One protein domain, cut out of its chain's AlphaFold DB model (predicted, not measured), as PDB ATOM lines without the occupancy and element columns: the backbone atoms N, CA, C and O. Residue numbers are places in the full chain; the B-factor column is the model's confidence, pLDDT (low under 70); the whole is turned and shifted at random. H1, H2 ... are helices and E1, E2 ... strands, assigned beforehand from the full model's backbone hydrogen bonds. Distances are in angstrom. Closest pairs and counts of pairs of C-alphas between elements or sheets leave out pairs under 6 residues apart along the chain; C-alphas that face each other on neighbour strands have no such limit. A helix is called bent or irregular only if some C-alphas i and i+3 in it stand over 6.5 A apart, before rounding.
ATOM      1  N   SER A   3     -31.351  47.457 -52.826       96.69
ATOM      2  CA  SER A   3     -30.363  46.757 -53.649       96.69
ATOM      3  C   SER A   3     -31.087  46.005 -54.754       96.69
ATOM      4  O   SER A   3     -31.964  45.194 -54.470       96.69
ATOM      5  N   VAL A   4     -30.723  46.285 -56.005       97.38
ATOM      6  CA  VAL A   4     -31.266  45.610 -57.191       97.38
ATOM      7  C   VAL A   4     -30.115  44.924 -57.910       97.38
ATOM      8  O   VAL A   4     -29.141  45.585 -58.273       97.38
ATOM      9  N   TYR A   5     -30.209  43.612 -58.097       95.25
ATOM     10  CA  TYR A   5     -29.157  42.797 -58.706       95.25
ATOM     11  C   TYR A   5     -29.743  41.555 -59.382       95.25
ATOM     12  O   TYR A   5     -30.886  41.185 -59.129       95.25
ATOM     13  N   GLU A   6     -28.979  40.908 -60.259       96.88
ATOM     14  CA  GLU A   6     -29.372  39.634 -60.868       96.88
ATOM     15  C   GLU A   6     -28.682  38.476 -60.146       96.88
ATOM     16  O   GLU A   6     -27.463  38.473 -59.978       96.88
ATOM     17  N   TRP A   7     -29.459  37.471 -59.746       95.00
ATOM     18  CA  TRP A   7     -28.944  36.246 -59.150       95.00
ATOM     19  C   TRP A   7     -29.639  35.031 -59.755       95.00
ATOM     20  O   TRP A   7     -30.867  34.947 -59.764       95.00
ATOM     21  N   GLN A   8     -28.845  34.098 -60.288       95.19
ATOM     22  CA  GLN A   8     -29.331  32.878 -60.951       95.19
ATOM     23  C   GLN A   8     -30.408  33.153 -62.023       95.19
ATOM     24  O   GLN A   8     -31.414  32.452 -62.111       95.19
ATOM     25  N   GLY A   9     -30.211  34.200 -62.832       97.69
ATOM     26  CA  GLY A   9     -31.134  34.574 -63.910       97.69
ATOM     27  C   GLY A   9     -32.399  35.311 -63.456       97.69
ATOM     28  O   GLY A   9     -33.285  35.549 -64.271       97.69
ATOM     29  N   THR A  10     -32.519  35.649 -62.168       97.69
ATOM     30  CA  THR A  10     -33.678  36.360 -61.612       97.69
ATOM     31  C   THR A  10     -33.251  37.695 -61.017       97.69
ATOM     32  O   THR A  10     -32.282  37.763 -60.260       97.69
ATOM     33  N   ILE A  11     -33.997  38.757 -61.327       98.06
ATOM     34  CA  ILE A  11     -33.804  40.067 -60.702       98.06
ATOM     35  C   ILE A  11     -34.305  40.022 -59.259       98.06
ATOM     36  O   ILE A  11     -35.471  39.718 -59.009       98.06
ATOM     37  N   GLN A  12     -33.415  40.357 -58.335       97.50
ATOM     38  CA  GLN A  12     -33.688  40.569 -56.922       97.50
ATOM     39  C   GLN A  12     -33.867  42.061 -56.651       97.50
ATOM     40  O   GLN A  12     -33.227  42.903 -57.286       97.50
ATOM     41  N   ASP A  13     -34.736  42.382 -55.699       97.88
ATOM     42  CA  ASP A  13     -34.986  43.751 -55.257       97.88
ATOM     43  C   ASP A  13     -35.253  43.762 -53.742       97.88
ATOM     44  O   ASP A  13     -36.356  43.460 -53.269       97.88
ATOM     45  N   GLU A  14     -34.215  44.079 -52.969       97.19
ATOM     46  CA  GLU A  14     -34.145  43.819 -51.530       97.19
ATOM     47  C   GLU A  14     -33.856  45.084 -50.713       97.19
ATOM     48  O   GLU A  14     -33.236  46.047 -51.171       97.19
ATOM     49  N   CYS A  15     -34.347  45.105 -49.471       97.50
ATOM     50  CA  CYS A  15     -34.056  46.172 -48.517       97.50
ATOM     51  C   CYS A  15     -32.841  45.794 -47.673       97.50
ATOM     52  O   CYS A  15     -32.923  44.900 -46.838       97.50
ATOM     53  N   GLU A  16     -31.749  46.535 -47.838       96.56
ATOM     54  CA  GLU A  16     -30.473  46.244 -47.190       96.56
ATOM     55  C   GLU A  16     -29.892  47.465 -46.469       96.56
ATOM     56  O   GLU A  16     -30.345  48.613 -46.617       96.56
ATOM     57  N   VAL A  17     -28.842  47.218 -45.686       95.75
ATOM     58  CA  VAL A  17     -28.045  48.244 -45.014       95.75
ATOM     59  C   VAL A  17     -26.648  48.258 -45.618       95.75
ATOM     60  O   VAL A  17     -26.015  47.219 -45.756       95.75
ATOM     61  N   VAL A  18     -26.150  49.454 -45.934       95.88
ATOM     62  CA  VAL A  18     -24.759  49.646 -46.355       95.88
ATOM     63  C   VAL A  18     -23.937  50.069 -45.148       95.88
ATOM     64  O   VAL A  18     -24.253  51.066 -44.495       95.88
ATOM     65  N   MET A  19     -22.864  49.332 -44.873       96.12
ATOM     66  CA  MET A  19     -21.885  49.679 -43.850       96.12
ATOM     67  C   MET A  19     -20.635  50.268 -44.505       96.12
ATOM     68  O   MET A  19     -20.023  49.641 -45.362       96.12
ATOM     69  N   ILE A  20     -20.222  51.456 -44.057       96.38
ATOM     70  CA  ILE A  20     -18.939  52.058 -44.443       96.38
ATOM     71  C   ILE A  20     -17.995  51.988 -43.244       96.38
ATOM     72  O   ILE A  20     -18.023  52.862 -42.366       96.38
ATOM     73  N   ALA A  21     -17.153  50.959 -43.223       94.50
ATOM     74  CA  ALA A  21     -16.094  50.787 -42.235       94.50
ATOM     75  C   ALA A  21     -14.815  51.532 -42.656       94.50
ATOM     76  O   ALA A  21     -14.600  51.804 -43.834       94.50
ATOM     77  N   LYS A  22     -13.984  51.905 -41.679       94.00
ATOM     78  CA  LYS A  22     -12.678  52.535 -41.902       94.00
ATOM     79  C   LYS A  22     -11.646  51.677 -41.195       94.00
ATOM     80  O   LYS A  22     -11.833  51.351 -40.027       94.00
ATOM     81  N   THR A  23     -10.602  51.299 -41.913       92.38
ATOM     82  CA  THR A  23      -9.531  50.445 -41.405       92.38
ATOM     83  C   THR A  23      -8.225  50.768 -42.133       92.38
ATOM     84  O   THR A  23      -8.213  51.611 -43.032       92.38
ATOM     85  N   HIS A  24      -7.131  50.123 -41.740       90.12
ATOM     86  CA  HIS A  24      -5.887  50.140 -42.508       90.12
ATOM     87  C   HIS A  24      -5.975  49.140 -43.658       90.12
ATOM     88  O   HIS A  24      -6.587  48.084 -43.505       90.12
ATOM     89  N   ALA A  25      -5.306  49.442 -44.771       90.44
ATOM     90  CA  ALA A  25      -5.212  48.525 -45.908       90.44
ATOM     91  C   ALA A  25      -4.664  47.148 -45.486       90.44
ATOM     92  O   ALA A  25      -5.213  46.118 -45.868       90.44
ATOM     93  N   ASP A  26      -3.667  47.130 -44.596       90.81
ATOM     94  CA  ASP A  26      -3.061  45.895 -44.079       90.81
ATOM     95  C   ASP A  26      -4.051  45.016 -43.287       90.81
ATOM     96  O   ASP A  26      -3.857  43.809 -43.182       90.81
ATOM     97  N   CYS A  27      -5.142  45.598 -42.771       91.06
ATOM     98  CA  CYS A  27      -6.193  44.887 -42.039       91.06
ATOM     99  C   CYS A  27      -7.323  44.353 -42.918       91.06
ATOM    100  O   CYS A  27      -8.213  43.671 -42.403       91.06
ATOM    101  N   LEU A  28      -7.325  44.660 -44.219       92.12
ATOM    102  CA  LEU A  28      -8.392  44.241 -45.121       92.12
ATOM    103  C   LEU A  28      -8.574  42.712 -45.160       92.12
ATOM    104  O   LEU A  28      -9.720  42.287 -45.013       92.12
ATOM    105  N   PRO A  29      -7.517  41.874 -45.258       93.44
ATOM    106  CA  PRO A  29      -7.697  40.421 -45.315       93.44
ATOM    107  C   PRO A  29      -8.371  39.849 -44.060       93.44
ATOM    108  O   PRO A  29      -9.278  39.025 -44.143       93.44
ATOM    109  N   GLU A  30      -7.971  40.314 -42.874       93.06
ATOM    110  CA  GLU A  30      -8.561  39.850 -41.614       93.06
ATOM    111  C   GLU A  30     -10.003  40.335 -41.435       93.06
ATOM    112  O   GLU A  30     -10.852  39.585 -40.940       93.06
ATOM    113  N   LEU A  31     -10.289  41.572 -41.855       93.88
ATOM    114  CA  LEU A  31     -11.634  42.140 -41.833       93.88
ATOM    115  C   LEU A  31     -12.563  41.389 -42.788       93.88
ATOM    116  O   LEU A  31     -13.672  41.040 -42.388       93.88
ATOM    117  N   GLU A  32     -12.117  41.113 -44.013       95.88
ATOM    118  CA  GLU A  32     -12.883  40.363 -45.010       95.88
ATOM    119  C   GLU A  32     -13.290  38.992 -44.458       95.88
ATOM    120  O   GLU A  32     -14.471  38.638 -44.457       95.88
ATOM    121  N   GLU A  33     -12.333  38.260 -43.887       96.31
ATOM    122  CA  GLU A  33     -12.590  36.955 -43.285       96.31
ATOM    123  C   GLU A  33     -13.510  37.040 -42.060       96.31
ATOM    124  O   GLU A  33     -14.354  36.168 -41.850       96.31
ATOM    125  N   ALA A  34     -13.390  38.087 -41.239       95.50
ATOM    126  CA  ALA A  34     -14.310  38.306 -40.127       95.50
ATOM    127  C   ALA A  34     -15.743  38.562 -40.607       95.50
ATOM    128  O   ALA A  34     -16.674  37.967 -40.063       95.50
ATOM    129  N   VAL A  35     -15.921  39.396 -41.636       96.81
ATOM    130  CA  VAL A  35     -17.237  39.674 -42.217       96.81
ATOM    131  C   VAL A  35     -17.823  38.401 -42.820       96.81
ATOM    132  O   VAL A  35     -18.941  38.049 -42.455       96.81
ATOM    133  N   LYS A  36     -17.073  37.650 -43.638       97.31
ATOM    134  CA  LYS A  36     -17.537  36.378 -44.224       97.31
ATOM    135  C   LYS A  36     -18.028  35.379 -43.175       97.31
ATOM    136  O   LYS A  36     -19.035  34.722 -43.395       97.31
ATOM    137  N   ARG A  37     -17.356  35.280 -42.021       97.50
ATOM    138  CA  ARG A  37     -17.773  34.370 -40.937       97.50
ATOM    139  C   ARG A  37     -19.077  34.772 -40.246       97.50
ATOM    140  O   ARG A  37     -19.710  33.916 -39.638       97.50
ATOM    141  N   MET A  38     -19.435  36.054 -40.263       97.19
ATOM    142  CA  MET A  38     -20.617  36.580 -39.567       97.19
ATOM    143  C   MET A  38     -21.792  36.865 -40.507       97.19
ATOM    144  O   MET A  38     -22.929  36.948 -40.048       97.19
ATOM    145  N   HIS A  39     -21.521  37.082 -41.794       97.38
ATOM    146  CA  HIS A  39     -22.524  37.493 -42.762       97.38
ATOM    147  C   HIS A  39     -23.457  36.333 -43.131       97.38
ATOM    148  O   HIS A  39     -23.037  35.184 -43.206       97.38
ATOM    149  N   SER A  40     -24.732  36.636 -43.379       95.88
ATOM    150  CA  SER A  40     -25.747  35.631 -43.729       95.88
ATOM    151  C   SER A  40     -25.655  35.131 -45.170       95.88
ATOM    152  O   SER A  40     -26.184  34.072 -45.481       95.88
ATOM    153  N   TYR A  41     -25.047  35.916 -46.058       95.06
ATOM    154  CA  TYR A  41     -24.876  35.565 -47.472       95.06
ATOM    155  C   TYR A  41     -23.592  34.779 -47.709       95.06
ATOM    156  O   TYR A  41     -22.555  35.119 -47.144       95.06
ATOM    157  N   ASP A  42     -23.649  33.836 -48.648       92.38
ATOM    158  CA  ASP A  42     -22.490  33.050 -49.086       92.38
ATOM    159  C   ASP A  42     -21.412  33.915 -49.769       92.38
ATOM    160  O   ASP A  42     -20.222  33.617 -49.700       92.38
ATOM    161  N   CYS A  43     -21.829  35.004 -50.428       94.50
ATOM    162  CA  CYS A  43     -20.955  35.965 -51.100       94.50
ATOM    163  C   CYS A  43     -21.335  37.400 -50.684       94.50
ATOM    164  O   CYS A  43     -22.119  38.055 -51.375       94.50
ATOM    165  N   PRO A  44     -20.857  37.895 -49.525       96.12
ATOM    166  CA  PRO A  44     -21.118  39.267 -49.103       96.12
ATOM    167  C   PRO A  44     -20.394  40.278 -50.000       96.12
ATOM    168  O   PRO A  44     -19.247  40.071 -50.394       96.12
ATOM    169  N   CYS A  45     -21.033  41.418 -50.268       96.38
ATOM    170  CA  CYS A  45     -20.393  42.527 -50.973       96.38
ATOM    171  C   CYS A  45     -19.393  43.238 -50.045       96.38
ATOM    172  O   CYS A  45     -19.784  44.010 -49.167       96.38
ATOM    173  N   ILE A  46     -18.100  42.968 -50.234       97.25
ATOM    174  CA  ILE A  46     -16.992  43.589 -49.499       97.25
ATOM    175  C   ILE A  46     -16.067  44.234 -50.529       97.25
ATOM    176  O   ILE A  46     -15.489  43.545 -51.365       97.25
ATOM    177  N   VAL A  47     -15.948  45.560 -50.490       96.12
ATOM    178  CA  VAL A  47     -15.155  46.329 -51.458       96.12
ATOM    179  C   VAL A  47     -14.340  47.385 -50.723       96.12
ATOM    180  O   VAL A  47     -14.876  48.138 -49.906       96.12
ATOM    181  N   GLU A  48     -13.046  47.460 -51.029       95.81
ATOM    182  CA  GLU A  48     -12.182  48.549 -50.579       95.81
ATOM    183  C   GLU A  48     -12.373  49.784 -51.468       95.81
ATOM    184  O   GLU A  48     -12.367  49.704 -52.697       95.81
ATOM    185  N   VAL A  49     -12.482  50.953 -50.837       96.31
ATOM    186  CA  VAL A  49     -12.397  52.248 -51.517       96.31
ATOM    187  C   VAL A  49     -11.185  52.990 -50.968       96.31
ATOM    188  O   VAL A  49     -11.206  53.467 -49.832       96.31
ATOM    189  N   ALA A  50     -10.128  53.084 -51.775       94.12
ATOM    190  CA  ALA A  50      -8.885  53.733 -51.376       94.12
ATOM    191  C   ALA A  50      -9.093  55.233 -51.099       94.12
ATOM    192  O   ALA A  50      -9.643  55.972 -51.921       94.12
ATOM    193  N   VAL A  51      -8.611  55.699 -49.944       93.19
ATOM    194  CA  VAL A  51      -8.666  57.112 -49.548       93.19
ATOM    195  C   VAL A  51      -7.384  57.813 -49.999       93.19
ATOM    196  O   VAL A  51      -6.316  57.569 -49.446       93.19
ATOM    197  N   SER A  52      -7.485  58.710 -50.985       94.06
ATOM    198  CA  SER A  52      -6.338  59.465 -51.524       94.06
ATOM    199  C   SER A  52      -5.999  60.747 -50.748       94.06
ATOM    200  O   SER A  52      -4.928  61.317 -50.938       94.06
ATOM    201  N   GLY A  53      -6.892  61.211 -49.871       92.62
ATOM    202  CA  GLY A  53      -6.699  62.415 -49.064       92.62
ATOM    203  C   GLY A  53      -7.912  62.732 -48.187       92.62
ATOM    204  O   GLY A  53      -8.963  62.105 -48.306       92.62
ATOM    205  N   GLY A  54      -7.769  63.706 -47.284       95.50
ATOM    206  CA  GLY A  54      -8.837  64.119 -46.373       95.50
ATOM    207  C   GLY A  54      -8.346  65.036 -45.254       95.50
ATOM    208  O   GLY A  54      -7.243  65.572 -45.307       95.50
ATOM    209  N   ASN A  55      -9.169  65.218 -44.221       97.88
ATOM    210  CA  ASN A  55      -8.764  65.947 -43.020       97.88
ATOM    211  C   ASN A  55      -7.737  65.120 -42.230       97.88
ATOM    212  O   ASN A  55      -8.095  64.098 -41.644       97.88
ATOM    213  N   ASN A  56      -6.488  65.588 -42.177       96.25
ATOM    214  CA  ASN A  56      -5.380  64.876 -41.533       96.25
ATOM    215  C   ASN A  56      -5.684  64.477 -40.085       96.25
ATOM    216  O   ASN A  56      -5.462  63.328 -39.728       96.25
ATOM    217  N   ALA A  57      -6.284  65.361 -39.281       96.75
ATOM    218  CA  ALA A  57      -6.594  65.046 -37.885       96.75
ATOM    219  C   ALA A  57      -7.577  63.868 -37.757       96.75
ATOM    220  O   ALA A  57      -7.449  63.033 -36.864       96.75
ATOM    221  N   PHE A  58      -8.545  63.775 -38.673       94.81
ATOM    222  CA  PHE A  58      -9.485  62.658 -38.710       94.81
ATOM    223  C   PHE A  58      -8.810  61.369 -39.185       94.81
ATOM    224  O   PHE A  58      -9.014  60.316 -38.587       94.81
ATOM    225  N   LEU A  59      -7.989  61.448 -40.236       93.25
ATOM    226  CA  LEU A  59      -7.269  60.286 -40.756       93.25
ATOM    227  C   LEU A  59      -6.277  59.734 -39.728       93.25
ATOM    228  O   LEU A  59      -6.177  58.521 -39.579       93.25
ATOM    229  N   ASP A  60      -5.593  60.597 -38.984       92.44
ATOM    230  CA  ASP A  60      -4.669  60.182 -37.931       92.44
ATOM    231  C   ASP A  60      -5.408  59.563 -36.739       92.44
ATOM    232  O   ASP A  60      -4.951  58.564 -36.184       92.44
ATOM    233  N   TRP A  61      -6.599  60.070 -36.399       92.81
ATOM    234  CA  TRP A  61      -7.470  59.417 -35.422       92.81
ATOM    235  C   TRP A  61      -7.914  58.022 -35.883       92.81
ATOM    236  O   TRP A  61      -7.772  57.069 -35.121       92.81
ATOM    237  N   VAL A  62      -8.389  57.872 -37.129       91.25
ATOM    238  CA  VAL A  62      -8.754  56.559 -37.697       91.25
ATOM    239  C   VAL A  62      -7.566  55.604 -37.629       91.25
ATOM    240  O   VAL A  62      -7.734  54.463 -37.196       91.25
ATOM    241  N   LYS A  63      -6.366  56.081 -37.991       88.19
ATOM    242  CA  LYS A  63      -5.159  55.259 -37.937       88.19
ATOM    243  C   LYS A  63      -4.874  54.752 -36.520       88.19
ATOM    244  O   LYS A  63      -4.586  53.579 -36.302       88.19
ATOM    245  N   ALA A  64      -5.017  55.630 -35.531       90.25
ATOM    246  CA  ALA A  64      -4.836  55.268 -34.130       90.25
ATOM    247  C   ALA A  64      -5.896  54.268 -33.618       90.25
ATOM    248  O   ALA A  64      -5.586  53.465 -32.743       90.25
ATOM    249  N   GLN A  65      -7.130  54.282 -34.145       88.88
ATOM    250  CA  GLN A  65      -8.186  53.341 -33.733       88.88
ATOM    251  C   GLN A  65      -7.995  51.927 -34.293       88.88
ATOM    252  O   GLN A  65      -8.323  50.954 -33.621       88.88
ATOM    253  N   ALA A  66      -7.464  51.806 -35.509       75.94
ATOM    254  CA  ALA A  66      -7.233  50.518 -36.167       75.94
ATOM    255  C   ALA A  66      -5.854  49.908 -35.834       75.94
ATOM    256  O   ALA A  66      -5.453  48.906 -36.418       75.94
ATOM    257  N   SER A  67      -5.139  50.483 -34.860       58.34
ATOM    258  CA  SER A  67      -3.826  50.034 -34.383       58.34
ATOM    259  C   SER A  67      -3.935  48.836 -33.422       58.34
ATOM    260  O   SER A  67      -3.555  48.916 -32.255       58.34
TER     261      SER A  67
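Overview. This is residues 3 to 67 of the 74 residues of the protein "Divalent-cation tolerance protein CutA" of Desulfobacter latus (UniProt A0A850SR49). An open, elongated frame has the antiparallel strand hairpin E1 and E2 at one end, helix H2 at the other, and helix H1 between them along one side; the links 16 to 24 and 39 to 55 run lengthwise. The printed part has 65 residues, in the order E1, E2, H1, H2, class mixed. It is loose, with a radius of gyration of the C-alphas of 15.3 A, spanning 46 by 24 by 17 A.

Arrangement. E1, residues 3 to 7, and E2, residues 10 to 15, are antiparallel at 152 degrees; N 3 and O 14 are 2.9 A apart, within hydrogen-bond range. H1, residues 25 to 38, is irregular: C-alphas 26 and 29 are 7.3 A apart. In H1, 8 of 10 O i to N i+4 pairs are within hydrogen-bond range, while in H2, residues 56 to 65, every such pair is. H1 and H2 are apart.

Along the chain. E1 begins at C-alpha 3 (-30.363, 46.757, -53.649). E2 measures 16.4 A, H1 20.5 A and H2 14.2 A, ending at C-alpha 65 (-8.186, 53.341, -33.733).

Size, cuts and confidence. The C-alphas farthest apart, Gly 9 and Ala 57, are 47.0 A apart. The printed part has no cut. H1 to H2 is a long link. Residue 67 is under 70 in pLDDT.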